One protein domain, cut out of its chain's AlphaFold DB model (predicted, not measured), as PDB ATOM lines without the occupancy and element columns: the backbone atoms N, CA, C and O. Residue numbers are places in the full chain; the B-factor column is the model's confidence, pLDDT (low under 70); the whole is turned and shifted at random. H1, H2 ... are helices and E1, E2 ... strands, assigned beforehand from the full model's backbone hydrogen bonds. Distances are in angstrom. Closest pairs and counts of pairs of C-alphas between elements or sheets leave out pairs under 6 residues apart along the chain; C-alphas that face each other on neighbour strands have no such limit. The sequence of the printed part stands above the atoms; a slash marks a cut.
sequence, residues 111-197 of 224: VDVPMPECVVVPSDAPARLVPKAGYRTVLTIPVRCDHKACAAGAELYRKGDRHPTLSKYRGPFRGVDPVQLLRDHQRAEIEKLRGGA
ATOM      1  N   VAL A 111     -36.698  23.188  21.813       86.56
ATOM      2  CA  VAL A 111     -37.643  22.159  21.370       86.56
ATOM      3  C   VAL A 111     -37.244  20.852  22.036       86.56
ATOM      4  O   VAL A 111     -36.079  20.466  21.960       86.56
ATOM      5  N   ASP A 112     -38.196  20.166  22.657       86.38
ATOM      6  CA  ASP A 112     -37.955  18.821  23.169       86.38
ATOM      7  C   ASP A 112     -37.958  17.809  22.026       86.38
ATOM      8  O   ASP A 112     -38.854  17.778  21.179       86.38
ATOM      9  N   VAL A 113     -36.935  16.966  22.018       87.06
ATOM     10  CA  VAL A 113     -36.757  15.861  21.075       87.06
ATOM     11  C   VAL A 113     -36.406  14.600  21.858       87.06
ATOM     12  O   VAL A 113     -35.852  14.694  22.954       87.06
ATOM     13  N   PRO A 114     -36.734  13.404  21.352       88.38
ATOM     14  CA  PRO A 114     -36.397  12.168  22.038       88.38
ATOM     15  C   PRO A 114     -34.878  11.972  22.026       88.38
ATOM     16  O   PRO A 114     -34.206  12.363  21.072       88.38
ATOM     17  N   MET A 115     -34.334  11.342  23.067       87.19
ATOM     18  CA  MET A 115     -32.939  10.904  23.052       87.19
ATOM     19  C   MET A 115     -32.717   9.885  21.922       87.19
ATOM     20  O   MET A 115     -33.611   9.069  21.685       87.19
ATOM     21  N   PRO A 116     -31.556   9.854  21.235       87.00
ATOM     22  CA  PRO A 116     -31.366   8.962  20.095       87.00
ATOM     23  C   PRO A 116     -31.438   7.487  20.501       87.00
ATOM     24  O   PRO A 116     -31.902   6.658  19.726       87.00
ATOM     25  N   GLU A 117     -31.059   7.152  21.740       87.38
ATOM     26  CA  GLU A 117     -31.176   5.790  22.278       87.38
ATOM     27  C   GLU A 117     -32.629   5.330  22.468       87.38
ATOM     28  O   GLU A 117     -32.875   4.138  22.638       87.38
ATOM     29  N   CYS A 118     -33.592   6.253  22.455       87.44
ATOM     30  CA  CYS A 118     -35.017   5.942  22.521       87.44
ATOM     31  C   CYS A 118     -35.643   5.723  21.139       87.44
ATOM     32  O   CYS A 118     -36.855   5.542  21.048       87.44
ATOM     33  N   VAL A 119     -34.862   5.760  20.058       88.31
ATOM     34  CA  VAL A 119     -35.372   5.720  18.685       88.31
ATOM     35  C   VAL A 119     -34.999   4.396  18.043       88.31
ATOM     36  O   VAL A 119     -33.828   4.044  17.930       88.31
ATOM     37  N   VAL A 120     -36.008   3.682  17.557       87.75
ATOM     38  CA  VAL A 120     -35.819   2.481  16.745       87.75
ATOM     39  C   VAL A 120     -36.316   2.789  15.342       87.75
ATOM     40  O   VAL A 120     -37.476   3.159  15.166       87.75
ATOM     41  N   VAL A 121     -35.440   2.618  14.351       85.81
ATOM     42  CA  VAL A 121     -35.756   2.756  12.922       85.81
ATOM     43  C   VAL A 121     -35.621   1.376  12.267       85.81
ATOM     44  O   VAL A 121     -34.503   0.988  11.914       85.81
ATOM     45  N   PRO A 122     -36.713   0.594  12.169       82.50
ATOM     46  CA  PRO A 122     -36.717  -0.691  11.470       82.50
ATOM     47  C   PRO A 122     -36.503  -0.504   9.961       82.50
ATOM     48  O   PRO A 122     -36.758   0.570   9.422       82.50
ATOM     49  N   SER A 123     -36.063  -1.552   9.263       82.12
ATOM     50  CA  SER A 123     -35.896  -1.533   7.800       82.12
ATOM     51  C   SER A 123     -37.217  -1.631   7.025       82.12
ATOM     52  O   SER A 123     -37.270  -1.250   5.862       82.12
ATOM     53  N   ASP A 124     -38.263  -2.156   7.658       85.56
ATOM     54  CA  ASP A 124     -39.540  -2.572   7.065       85.56
ATOM     55  C   ASP A 124     -40.767  -1.965   7.772       85.56
ATOM     56  O   ASP A 124     -41.907  -2.301   7.458       85.56
ATOM     57  N   ALA A 125     -40.556  -1.054   8.724       81.94
ATOM     58  CA  ALA A 125     -41.615  -0.430   9.510       81.94
ATOM     59  C   ALA A 125     -41.267   1.030   9.850       81.94
ATOM     60  O   ALA A 125     -40.090   1.399   9.846       81.94
ATOM     61  N   PRO A 126     -42.268   1.879  10.160       83.06
ATOM     62  CA  PRO A 126     -42.016   3.259  10.553       83.06
ATOM     63  C   PRO A 126     -41.172   3.334  11.830       83.06
ATOM     64  O   PRO A 126     -41.233   2.458  12.702       83.06
ATOM     65  N   ALA A 127     -40.396   4.411  11.944       87.00
ATOM     66  CA  ALA A 127     -39.644   4.698  13.154       87.00
ATOM     67  C   ALA A 127     -40.585   4.820  14.357       87.00
ATOM     68  O   ALA A 127     -41.688   5.358  14.255       87.00
ATOM     69  N   ARG A 128     -40.134   4.326  15.508       88.75
ATOM     70  CA  ARG A 128     -40.907   4.354  16.749       88.75
ATOM     71  C   ARG A 128     -40.032   4.704  17.937       88.75
ATOM     72  O   ARG A 128     -38.828   4.438  17.939       88.75
ATOM     73  N   LEU A 129     -40.673   5.254  18.962       89.06
ATOM     74  CA  LEU A 129     -40.032   5.524  20.238       89.06
ATOM     75  C   LEU A 129     -40.198   4.346  21.187       89.06
ATOM     76  O   LEU A 129     -41.283   3.776  21.312       89.06
ATOM     77  N   VAL A 130     -39.103   3.994  21.849       88.25
ATOM     78  CA  VAL A 130     -39.046   2.979  22.896       88.25
ATOM     79  C   VAL A 130     -38.373   3.576  24.132       88.25
ATOM     80  O   VAL A 130     -37.478   4.416  24.001       88.25
ATOM     81  N   PRO A 131     -38.774   3.170  25.345       85.00
ATOM     82  CA  PRO A 131     -38.056   3.556  26.549       85.00
ATOM     83  C   PRO A 131     -36.576   3.173  26.471       85.00
ATOM     84  O   PRO A 131     -36.223   2.116  25.944       85.00
ATOM     85  N   LYS A 132     -35.703   4.025  27.021       81.88
ATOM     86  CA  LYS A 132     -34.277   3.698  27.152       81.88
ATOM     87  C   LYS A 132     -34.121   2.464  28.046       81.88
ATOM     88  O   LYS A 132     -34.864   2.303  29.010       81.88
ATOM     89  N   ALA A 133     -33.131   1.616  27.768       77.19
ATOM     90  CA  ALA A 133     -32.829   0.463  28.617       77.19
ATOM     91  C   ALA A 133     -32.686   0.885  30.095       77.19
ATOM     92  O   ALA A 133     -31.937   1.809  30.411       77.19
ATOM     93  N   GLY A 134     -33.432   0.224  30.985       75.69
ATOM     94  CA  GLY A 134     -33.490   0.562  32.414       75.69
ATOM     95  C   GLY A 134     -34.525   1.631  32.796       75.69
ATOM     96  O   GLY A 134     -34.723   1.872  33.984       75.69
ATOM     97  N   TYR A 135     -35.227   2.224  31.829       69.69
ATOM     98  CA  TYR A 135     -36.264   3.233  32.047       69.69
ATOM     99  C   TYR A 135     -37.629   2.726  31.575       69.69
ATOM    100  O   TYR A 135     -37.738   1.922  30.652       69.69
ATOM    101  N   ARG A 136     -38.696   3.207  32.224       73.69
ATOM    102  CA  ARG A 136     -40.087   2.896  31.842       73.69
ATOM    103  C   ARG A 136     -40.672   3.888  30.835       73.69
ATOM    104  O   ARG A 136     -41.746   3.638  30.306       73.69
ATOM    105  N   THR A 137     -39.984   4.997  30.584       76.12
ATOM    106  CA  THR A 137     -40.455   6.099  29.741       76.12
ATOM    107  C   THR A 137     -39.436   6.451  28.661       76.12
ATOM    108  O   THR A 137     -38.244   6.149  28.774       76.12
ATOM    109  N   VAL A 138     -39.919   7.091  27.596       81.06
ATOM    110  CA  VAL A 138     -39.071   7.721  26.580       81.06
ATOM    111  C   VAL A 138     -38.424   8.961  27.191       81.06
ATOM    112  O   VAL A 138     -39.116   9.815  27.743       81.06
ATOM    113  N   LEU A 139     -37.100   9.057  27.099       81.06
ATOM    114  CA  LEU A 139     -36.361  10.228  27.558       81.06
ATOM    115  C   LEU A 139     -36.299  11.275  26.448       81.06
ATOM    116  O   LEU A 139     -36.119  10.937  25.274       81.06
ATOM    117  N   THR A 140     -36.407  12.544  26.826       85.94
ATOM    118  CA  THR A 140     -36.270  13.691  25.926       85.94
ATOM    119  C   THR A 140     -35.078  14.549  26.330       85.94
ATOM    120  O   THR A 140     -34.618  14.509  27.471       85.94
ATOM    121  N   ILE A 141     -34.565  15.324  25.381       84.38
ATOM    122  CA  ILE A 141     -33.560  16.354  25.617       84.38
ATOM    123  C   ILE A 141     -34.012  17.651  24.937       84.38
ATOM    124  O   ILE A 141     -34.527  17.604  23.814       84.38
ATOM    125  N   PRO A 142     -33.808  18.814  25.575       86.12
ATOM    126  CA  PRO A 142     -34.024  20.088  24.917       86.12
ATOM    127  C   PRO A 142     -32.918  20.347  23.890       86.12
ATOM    128  O   PRO A 142     -31.723  20.228  24.173       86.12
ATOM    129  N   VAL A 143     -33.316  20.757  22.691       87.06
ATOM    130  CA  VAL A 143     -32.403  21.233  21.648       87.06
ATOM    131  C   VAL A 143     -32.783  22.636  21.226       87.06
ATOM    132  O   VAL A 143     -33.954  23.017  21.222       87.06
ATOM    133  N   ARG A 144     -31.789  23.435  20.853       91.81
ATOM    134  CA  ARG A 144     -32.026  24.818  20.455       91.81
ATOM    135  C   ARG A 144     -32.734  24.878  19.109       91.81
ATOM    136  O   ARG A 144     -32.280  24.292  18.126       91.81
ATOM    137  N   CYS A 145     -33.827  25.625  19.058       89.56
ATOM    138  CA  CYS A 145     -34.597  25.830  17.846       89.56
ATOM    139  C   CYS A 145     -33.810  26.694  16.858       89.56
ATOM    140  O   CYS A 145     -33.495  27.846  17.142       89.56
ATOM    141  N   ASP A 146     -33.537  26.164  15.676       89.44
ATOM    142  CA  ASP A 146     -32.999  26.914  14.540       89.44
ATOM    143  C   ASP A 146     -33.930  26.861  13.319       89.44
ATOM    144  O   ASP A 146     -33.550  27.232  12.208       89.44
ATOM    145  N   HIS A 147     -35.183  26.447  13.529       86.50
ATOM    146  CA  HIS A 147     -36.198  26.438  12.486       86.50
ATOM    147  C   HIS A 147     -36.465  27.852  11.972       86.50
ATOM    148  O   HIS A 147     -36.762  28.743  12.767       86.50
ATOM    149  N   LYS A 148     -36.366  28.044  10.649       84.94
ATOM    150  CA  LYS A 148     -36.648  29.312   9.947       84.94
ATOM    151  C   LYS A 148     -36.036  30.544  10.638       84.94
ATOM    152  O   LYS A 148     -36.685  31.576  10.748       84.94
ATOM    153  N   ALA A 149     -34.797  30.428  11.129       76.81
ATOM    154  CA  ALA A 149     -34.113  31.497  11.863       76.81
ATOM    155  C   ALA A 149     -34.887  32.001  13.103       76.81
ATOM    156  O   ALA A 149     -34.962  33.201  13.362       76.81
ATOM    157  N   CYS A 150     -35.453  31.070  13.880       87.00
ATOM    158  CA  CYS A 150     -36.167  31.341  15.127       87.00
ATOM    159  C   CYS A 150     -35.438  32.368  16.017       87.00
ATOM    160  O   CYS A 150     -34.347  32.108  16.536       87.00
ATOM    161  N   ALA A 151     -36.078  33.523  16.233       88.06
ATOM    162  CA  ALA A 151     -35.509  34.634  16.997       88.06
ATOM    163  C   ALA A 151     -35.209  34.252  18.456       88.06
ATOM    164  O   ALA A 151     -34.170  34.638  18.991       88.06
ATOM    165  N   ALA A 152     -36.076  33.449  19.079       83.88
ATOM    166  CA  ALA A 152     -35.882  32.967  20.444       83.88
ATOM    167  C   ALA A 152     -34.672  32.024  20.555       83.88
ATOM    168  O   ALA A 152     -33.875  32.134  21.484       83.88
ATOM    169  N   GLY A 153     -34.474  31.141  19.571       86.88
ATOM    170  CA  GLY A 153     -33.281  30.297  19.508       86.88
ATOM    171  C   GLY A 153     -32.003  31.113  19.298       86.88
ATOM    172  O   GLY A 153     -30.992  30.873  19.957       86.88
ATOM    173  N   ALA A 154     -32.048  32.131  18.436       88.56
ATOM    174  CA  ALA A 154     -30.922  33.041  18.228       88.56
ATOM    175  C   ALA A 154     -30.583  33.861  19.488       88.56
ATOM    176  O   ALA A 154     -29.410  34.075  19.793       88.56
ATOM    177  N   GLU A 155     -31.594  34.301  20.239       88.75
ATOM    178  CA  GLU A 155     -31.433  34.984  21.527       88.75
ATOM    179  C   GLU A 155     -30.758  34.083  22.570       88.75
ATOM    180  O   GLU A 155     -29.824  34.526  23.237       88.75
ATOM    181  N   LEU A 156     -31.156  32.808  22.674       85.94
ATOM    182  CA  LEU A 156     -30.498  31.846  23.567       85.94
ATOM    183  C   LEU A 156     -29.021  31.658  23.212       85.94
ATOM    184  O   LEU A 156     -28.165  31.691  24.095       85.94
ATOM    185  N   TYR A 157     -28.701  31.533  21.922       88.31
ATOM    186  CA  TYR A 157     -27.309  31.459  21.476       88.31
ATOM    187  C   TYR A 157     -26.510  32.712  21.868       88.31
ATOM    188  O   TYR A 157     -25.408  32.588  22.403       88.31
ATOM    189  N   ARG A 158     -27.082  33.911  21.676       90.62
ATOM    190  CA  ARG A 158     -26.462  35.184  22.097       90.62
ATOM    191  C   ARG A 158     -26.241  35.263  23.610       90.62
ATOM    192  O   ARG A 158     -25.235  35.815  24.041       90.62
ATOM    193  N   LYS A 159     -27.128  34.661  24.405       88.75
ATOM    194  CA  LYS A 159     -27.011  34.530  25.869       88.75
ATOM    195  C   LYS A 159     -26.053  33.422  26.328       88.75
ATOM    196  O   LYS A 159     -25.917  33.198  27.527       88.75
ATOM    197  N   GLY A 160     -25.372  32.745  25.402       84.88
ATOM    198  CA  GLY A 160     -24.362  31.733  25.714       84.88
ATOM    199  C   GLY A 160     -24.906  30.316  25.903       84.88
ATOM    200  O   GLY A 160     -24.166  29.456  26.382       84.88
ATOM    201  N   ASP A 161     -26.157  30.047  25.515       88.12
ATOM    202  CA  ASP A 161     -26.738  28.706  25.559       88.12
ATOM    203  C   ASP A 161     -25.923  27.702  24.719       88.12
ATOM    204  O   ASP A 161     -25.533  27.965  23.572       88.12
ATOM    205  N   ARG A 162     -25.660  26.526  25.300       88.00
ATOM    206  CA  ARG A 162     -24.795  25.489  24.716       88.00
ATOM    207  C   ARG A 162     -25.553  24.278  24.177       88.00
ATOM    208  O   ARG A 162     -24.898  23.336  23.734       88.00
ATOM    209  N   HIS A 163     -26.887  24.291  24.169       87.94
ATOM    210  CA  HIS A 163     -27.643  23.176  23.612       87.94
ATOM    211  C   HIS A 163     -27.327  23.013  22.114       87.94
ATOM    212  O   HIS A 163     -27.160  24.011  21.394       87.94
ATOM    213  N   PRO A 164     -27.228  21.766  21.615       88.69
ATOM    214  CA  PRO A 164     -27.099  21.529  20.185       88.69
ATOM    215  C   PRO A 164     -28.338  22.074  19.469       88.69
ATOM    216  O   PRO A 164     -29.432  22.099  20.031       88.69
ATOM    217  N   THR A 165     -28.174  22.528  18.228       89.69
ATOM    218  CA  THR A 165     -29.323  22.983  17.442       89.69
ATOM    219  C   THR A 165     -30.129  21.802  16.915       89.69
ATOM    220  O   THR A 165     -29.580  20.718  16.703       89.69
ATOM    221  N   LEU A 166     -31.421  22.014  16.664       88.06
ATOM    222  CA  LEU A 166     -32.315  20.992  16.124       88.06
ATOM    223  C   LEU A 166     -31.777  20.415  14.806       88.06
ATOM    224  O   LEU A 166     -31.771  19.197  14.644       88.06
ATOM    225  N   SER A 167     -31.259  21.248  13.895       86.88
ATOM    226  CA  SER A 167     -30.633  20.757  12.655       86.88
ATOM    227  C   SER A 167     -29.430  19.837  12.903       86.88
ATOM    228  O   SER A 167     -29.336  18.778  12.285       86.88
ATOM    229  N   LYS A 168     -28.546  20.182  13.851       85.31
ATOM    230  CA  LYS A 168     -27.384  19.355  14.223       85.31
ATOM    231  C   LYS A 168     -27.794  18.063  14.920       85.31
ATOM    232  O   LYS A 168     -27.132  17.043  14.768       85.31
ATOM    233  N   TYR A 169     -28.895  18.101  15.662       83.69
ATOM    234  CA  TYR A 169     -29.407  16.962  16.411       83.69
ATOM    235  C   TYR A 169     -30.112  15.913  15.533       83.69
ATOM    236  O   TYR A 169     -30.308  14.787  15.969       83.69
ATOM    237  N   ARG A 170     -30.468  16.233  14.281       78.06
ATOM    238  CA  ARG A 170     -31.181  15.313  13.372       78.06
ATOM    239  C   ARG A 170     -30.337  14.154  12.834       78.06
ATOM    240  O   ARG A 170     -30.908  13.166  12.383       78.06
ATOM    241  N   GLY A 171     -29.007  14.242  12.878       69.62
ATOM    242  CA  GLY A 171     -28.100  13.236  12.296       69.62
ATOM    243  C   GLY A 171     -28.401  11.775  12.690       69.62
ATOM    244  O   GLY A 171     -28.476  10.921  11.806       69.62
ATOM    245  N   PRO A 172     -28.654  11.464  13.975       67.69
ATOM    246  CA  PRO A 172     -28.989  10.113  14.433       67.69
ATOM    247  C   PRO A 172     -30.347   9.567  13.956       67.69
ATOM    248  O   PRO A 172     -30.582   8.367  14.056       67.69
ATOM    249  N   PHE A 173     -31.233  10.413  13.423       72.50
ATOM    250  CA  PHE A 173     -32.621  10.060  13.101       72.50
ATOM    251  C   PHE A 173     -32.831   9.575  11.662       72.50
ATOM    252  O   PHE A 173     -33.963   9.303  11.276       72.50
ATOM    253  N   ARG A 174     -31.766   9.449  10.853       71.75
ATOM    254  CA  ARG A 174     -31.799   8.865   9.490       71.75
ATOM    255  C   ARG A 174     -32.940   9.393   8.596       71.75
ATOM    256  O   ARG A 174     -33.584   8.629   7.888       71.75
ATOM    257  N   GLY A 175     -33.194  10.702   8.637       74.69
ATOM    258  CA  GLY A 175     -34.238  11.354   7.835       74.69
ATOM    259  C   GLY A 175     -35.622  11.426   8.493       74.69
ATOM    260  O   GLY A 175     -36.515  12.059   7.938       74.69
ATOM    261  N   VAL A 176     -35.797  10.851   9.684       82.75
ATOM    262  CA  VAL A 176     -37.014  10.991  10.494       82.75
ATOM    263  C   VAL A 176     -36.997  12.333  11.224       82.75
ATOM    264  O   VAL A 176     -35.967  12.729  11.775       82.75
ATOM    265  N   ASP A 177     -38.131  13.040  11.254       87.31
ATOM    266  CA  ASP A 177     -38.252  14.261  12.051       87.31
ATOM    267  C   ASP A 177     -38.425  13.905  13.542       87.31
ATOM    268  O   ASP A 177     -39.475  13.375  13.925       87.31
ATOM    269  N   PRO A 178     -37.429  14.193  14.404       87.38
ATOM    270  CA  PRO A 178     -37.482  13.838  15.820       87.38
ATOM    271  C   PRO A 178     -38.634  14.517  16.567       87.38
ATOM    272  O   PRO A 178     -39.151  13.957  17.534       87.38
ATOM    273  N   VAL A 179     -39.048  15.710  16.130       88.38
ATOM    274  CA  VAL A 179     -40.123  16.462  16.784       88.38
ATOM    275  C   VAL A 179     -41.469  15.826  16.467       88.38
ATOM    276  O   VAL A 179     -42.289  15.633  17.364       88.38
ATOM    277  N   GLN A 180     -41.690  15.471  15.200       88.06
ATOM    278  CA  GLN A 180     -42.931  14.825  14.782       88.06
ATOM    279  C   GLN A 180     -43.074  13.447  15.433       88.06
ATOM    280  O   GLN A 180     -44.122  13.141  15.997       88.06
ATOM    281  N   LEU A 181     -41.986  12.673  15.462       88.12
ATOM    282  CA  LEU A 181     -41.951  11.357  16.090       88.12
ATOM    283  C   LEU A 181     -42.349  11.401  17.580       88.12
ATOM    284  O   LEU A 181     -43.100  10.547  18.051       88.12
ATOM    285  N   LEU A 182     -41.882  12.412  18.321       87.12
ATOM    286  CA  LEU A 182     -42.265  12.609  19.721       87.12
ATOM    287  C   LEU A 182     -43.726  13.039  19.877       87.12
ATOM    288  O   LEU A 182     -44.418  12.522  20.753       87.12
ATOM    289  N   ARG A 183     -44.210  13.947  19.022       84.88
ATOM    290  CA  ARG A 183     -45.610  14.401  19.035       84.88
ATOM    291  C   ARG A 183     -46.581  13.252  18.768       84.88
ATOM    292  O   ARG A 183     -47.587  13.140  19.466       84.88
ATOM    293  N   ASP A 184     -46.271  12.390  17.805       84.94
ATOM    294  CA  ASP A 184     -47.102  11.231  17.470       84.94
ATOM    295  C   ASP A 184     -47.127  10.214  18.617       84.94
ATOM    296  O   ASP A 184     -48.190   9.711  18.977       84.94
ATOM    297  N   HIS A 185     -45.981   9.979  19.264       82.94
ATOM    298  CA  HIS A 185     -45.911   9.132  20.454       82.94
ATOM    299  C   HIS A 185     -46.748   9.688  21.616       82.94
ATOM    300  O   HIS A 185     -47.545   8.960  22.200       82.94
ATOM    301  N   GLN A 186     -46.619  10.982  21.924       79.06
ATOM    302  CA  GLN A 186     -47.405  11.632  22.978       79.06
ATOM    303  C   GLN A 186     -48.909  11.581  22.685       79.06
ATOM    304  O   GLN A 186     -49.704  11.328  23.589       79.06
ATOM    305  N   ARG A 187     -49.307  11.772  21.421       76.75
ATOM    306  CA  ARG A 187     -50.704  11.639  20.992       76.75
ATOM    307  C   ARG A 187     -51.224  10.218  21.207       76.75
ATOM    308  O   ARG A 187     -52.276  10.061  21.819       76.75
ATOM    309  N   ALA A 188     -50.469   9.206  20.783       75.75
ATOM    310  CA  ALA A 188     -50.843   7.805  20.955       75.75
ATOM    311  C   ALA A 188     -50.969   7.409  22.438       75.75
ATOM    312  O   ALA A 188     -51.877   6.666  22.806       75.75
ATOM    313  N   GLU A 189     -50.097   7.917  23.313       74.56
ATOM    314  CA  GLU A 189     -50.201   7.684  24.762       74.56
ATOM    315  C   GLU A 189     -51.449   8.352  25.364       74.56
ATOM    316  O   GLU A 189     -52.164   7.729  26.148       74.56
ATOM    317  N   ILE A 190     -51.782   9.579  24.945       67.75
ATOM    318  CA  ILE A 190     -53.023  10.260  25.356       67.75
ATOM    319  C   ILE A 190     -54.262   9.490  24.873       67.75
ATOM    320  O   ILE A 190     -55.227   9.344  25.622       67.75
ATOM    321  N   GLU A 191     -54.252   8.984  23.639       70.19
ATOM    322  CA  GLU A 191     -55.346   8.181  23.085       70.19
ATOM    323  C   GLU A 191     -55.540   6.865  23.846       70.19
ATOM    324  O   GLU A 191     -56.677   6.518  24.160       70.19
ATOM    325  N   LYS A 192     -54.460   6.177  24.241       66.50
ATOM    326  CA  LYS A 192     -54.544   4.984  25.105       66.50
ATOM    327  C   LYS A 192     -55.138   5.299  26.475       66.50
ATOM    328  O   LYS A 192     -55.978   4.546  26.958       66.50
ATOM    329  N   LEU A 193     -54.736   6.415  27.085       58.78
ATOM    330  CA  LEU A 193     -55.291   6.859  28.368       58.78
ATOM    331  C   LEU A 193     -56.790   7.172  28.259       58.78
ATOM    332  O   LEU A 193     -57.555   6.833  29.157       58.78
ATOM    333  N   ARG A 194     -57.225   7.770  27.143       53.41
ATOM    334  CA  ARG A 194     -58.643   8.065  26.876       53.41
ATOM    335  C   ARG A 194     -59.454   6.812  26.532       53.41
ATOM    336  O   ARG A 194     -60.591   6.697  26.973       53.41
ATOM    337  N   GLY A 195     -58.874   5.870  25.787       46.88
ATOM    338  CA  GLY A 195     -59.506   4.601  25.414       46.88
ATOM    339  C   GLY A 195     -59.597   3.582  26.554       46.88
ATOM    340  O   GLY A 195     -60.464   2.717  26.522       46.88
ATOM    341  N   GLY A 196     -58.747   3.695  27.581       41.81
ATOM    342  CA  GLY A 196     -58.792   2.858  28.787       41.81
ATOM    343  C   GLY A 196     -59.770   3.333  29.870       41.81
ATOM    344  O   GLY A 196     -59.973   2.625  30.850       41.81
ATOM    345  N   ALA A 197     -60.389   4.508  29.718       39.28
ATOM    346  CA  ALA A 197     -61.210   5.133  30.761       39.28
ATOM    347  C   ALA A 197     -62.693   4.695  30.776       39.28
ATOM    348  O   ALA A 197     -63.483   5.267  31.525       39.28
TER     349      ALA A 197
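AT A GLANCE: This is residues 111 to 197 of the 224 residues of an uncharacterized protein of Gemmata massiliana (UniProt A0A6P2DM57). A small hairpin of two strands, E1 and E2, sits in the middle, with the helix H1 beyond the end of E2 on one side and the long helix H3 leading away on the other, so that H1 and the last printed residues lie at opposite ends of the longest axis. The first residues of H3, 178 to 183, pack on the hairpin, almost wholly on E1, while residues 187 to 197 stick out as a free arm; the short helix H2 packs by the strands, and the long loop of residues 115 to 139 folds back on itself between E1 and E2. The printed part has 87 residues with two named strands and three named helices in the order E1, E2, H1, H2, H3, and the sheet, of order E1 - E2, is antiparallel. The class is mixed, helices and strands, with under half of the residues, 39 of 87, in named elements. The whole is only just loose, close to compact, with a radius of gyration of the C-alphas of 14.8 A and spans of 45 by 33 by 27 A.

IN THESE COORDINATES: E1 is residues 111 to 114 and begins at C-alpha 111, at (-37.643, 22.159, 21.370). It measures 10.1 A from first to last C-alpha. After residues 115 to 139, which hold no named element, E2 is residues 140 to 144 and measures 13.1 A. H1 is residues 151 to 158, 10.4 A long. H2 is residues 166 to 169, four residues. H3 is residues 178 to 195, the longest helix, 25.7 A from C-alpha 178 at (-37.482, 13.838, 15.820) to C-alpha 195 at (-59.506, 4.601, 25.414).

HOW THE PARTS SIT: E1 and E2 are antiparallel neighbours and form a hairpin, with an angle of 142 degrees between their directions. The C-alphas of Asp 112 and Pro 142 face each other at 4.5 A. N 111 and O 143 are within hydrogen-bond range at 2.8 A, and so are N 141 and O 113, also at 2.8 A. In the long link between these strands, residues 119 to 120 pair with residues 128 to 129, antiparallel. The closest C-alphas of E2 and H1 are those of Arg 144 and Gly 153, 5.7 A apart. E1 and H1 are apart. The closest C-alphas of E2 and H2 are those of Val 143 and Leu 166, 5.5 A apart. E1 and H2 have one pair of C-alphas within 8 A, Val 111 and Leu 166, at 7.6 A. H3 has 8 pairs of C-alphas within 8 A of E1, the closest being Val 113 and Val 179, at 5.5 A. H3 and E2 are apart. H1 touches no helix, and the same holds for H2 and for H3. In H1 and H3 every O i to N i+4 pair is within hydrogen-bond range, while H2 is too short for such a pair; its one O i to N i+3 pair is within range.

THE WHOLE: The C-alphas farthest apart are those of Arg 158 and Ala 197, at 46.7 A. Residues 187 to 197, of which 187 to 195 belong to H3, stand free; without them the body has 76 residues and spans 40 by 26 by 20 A. The printed part has no cut. The link from E1 to E2, 25 residues, is long; those from E2 to H1, H1 to H2 and H2 to H3 are short. The mean pLDDT of the printed part is 81.5, and the model's confidence is under 70 at residue 135, residues 171 to 172, residue 190 and residues 192 to 197.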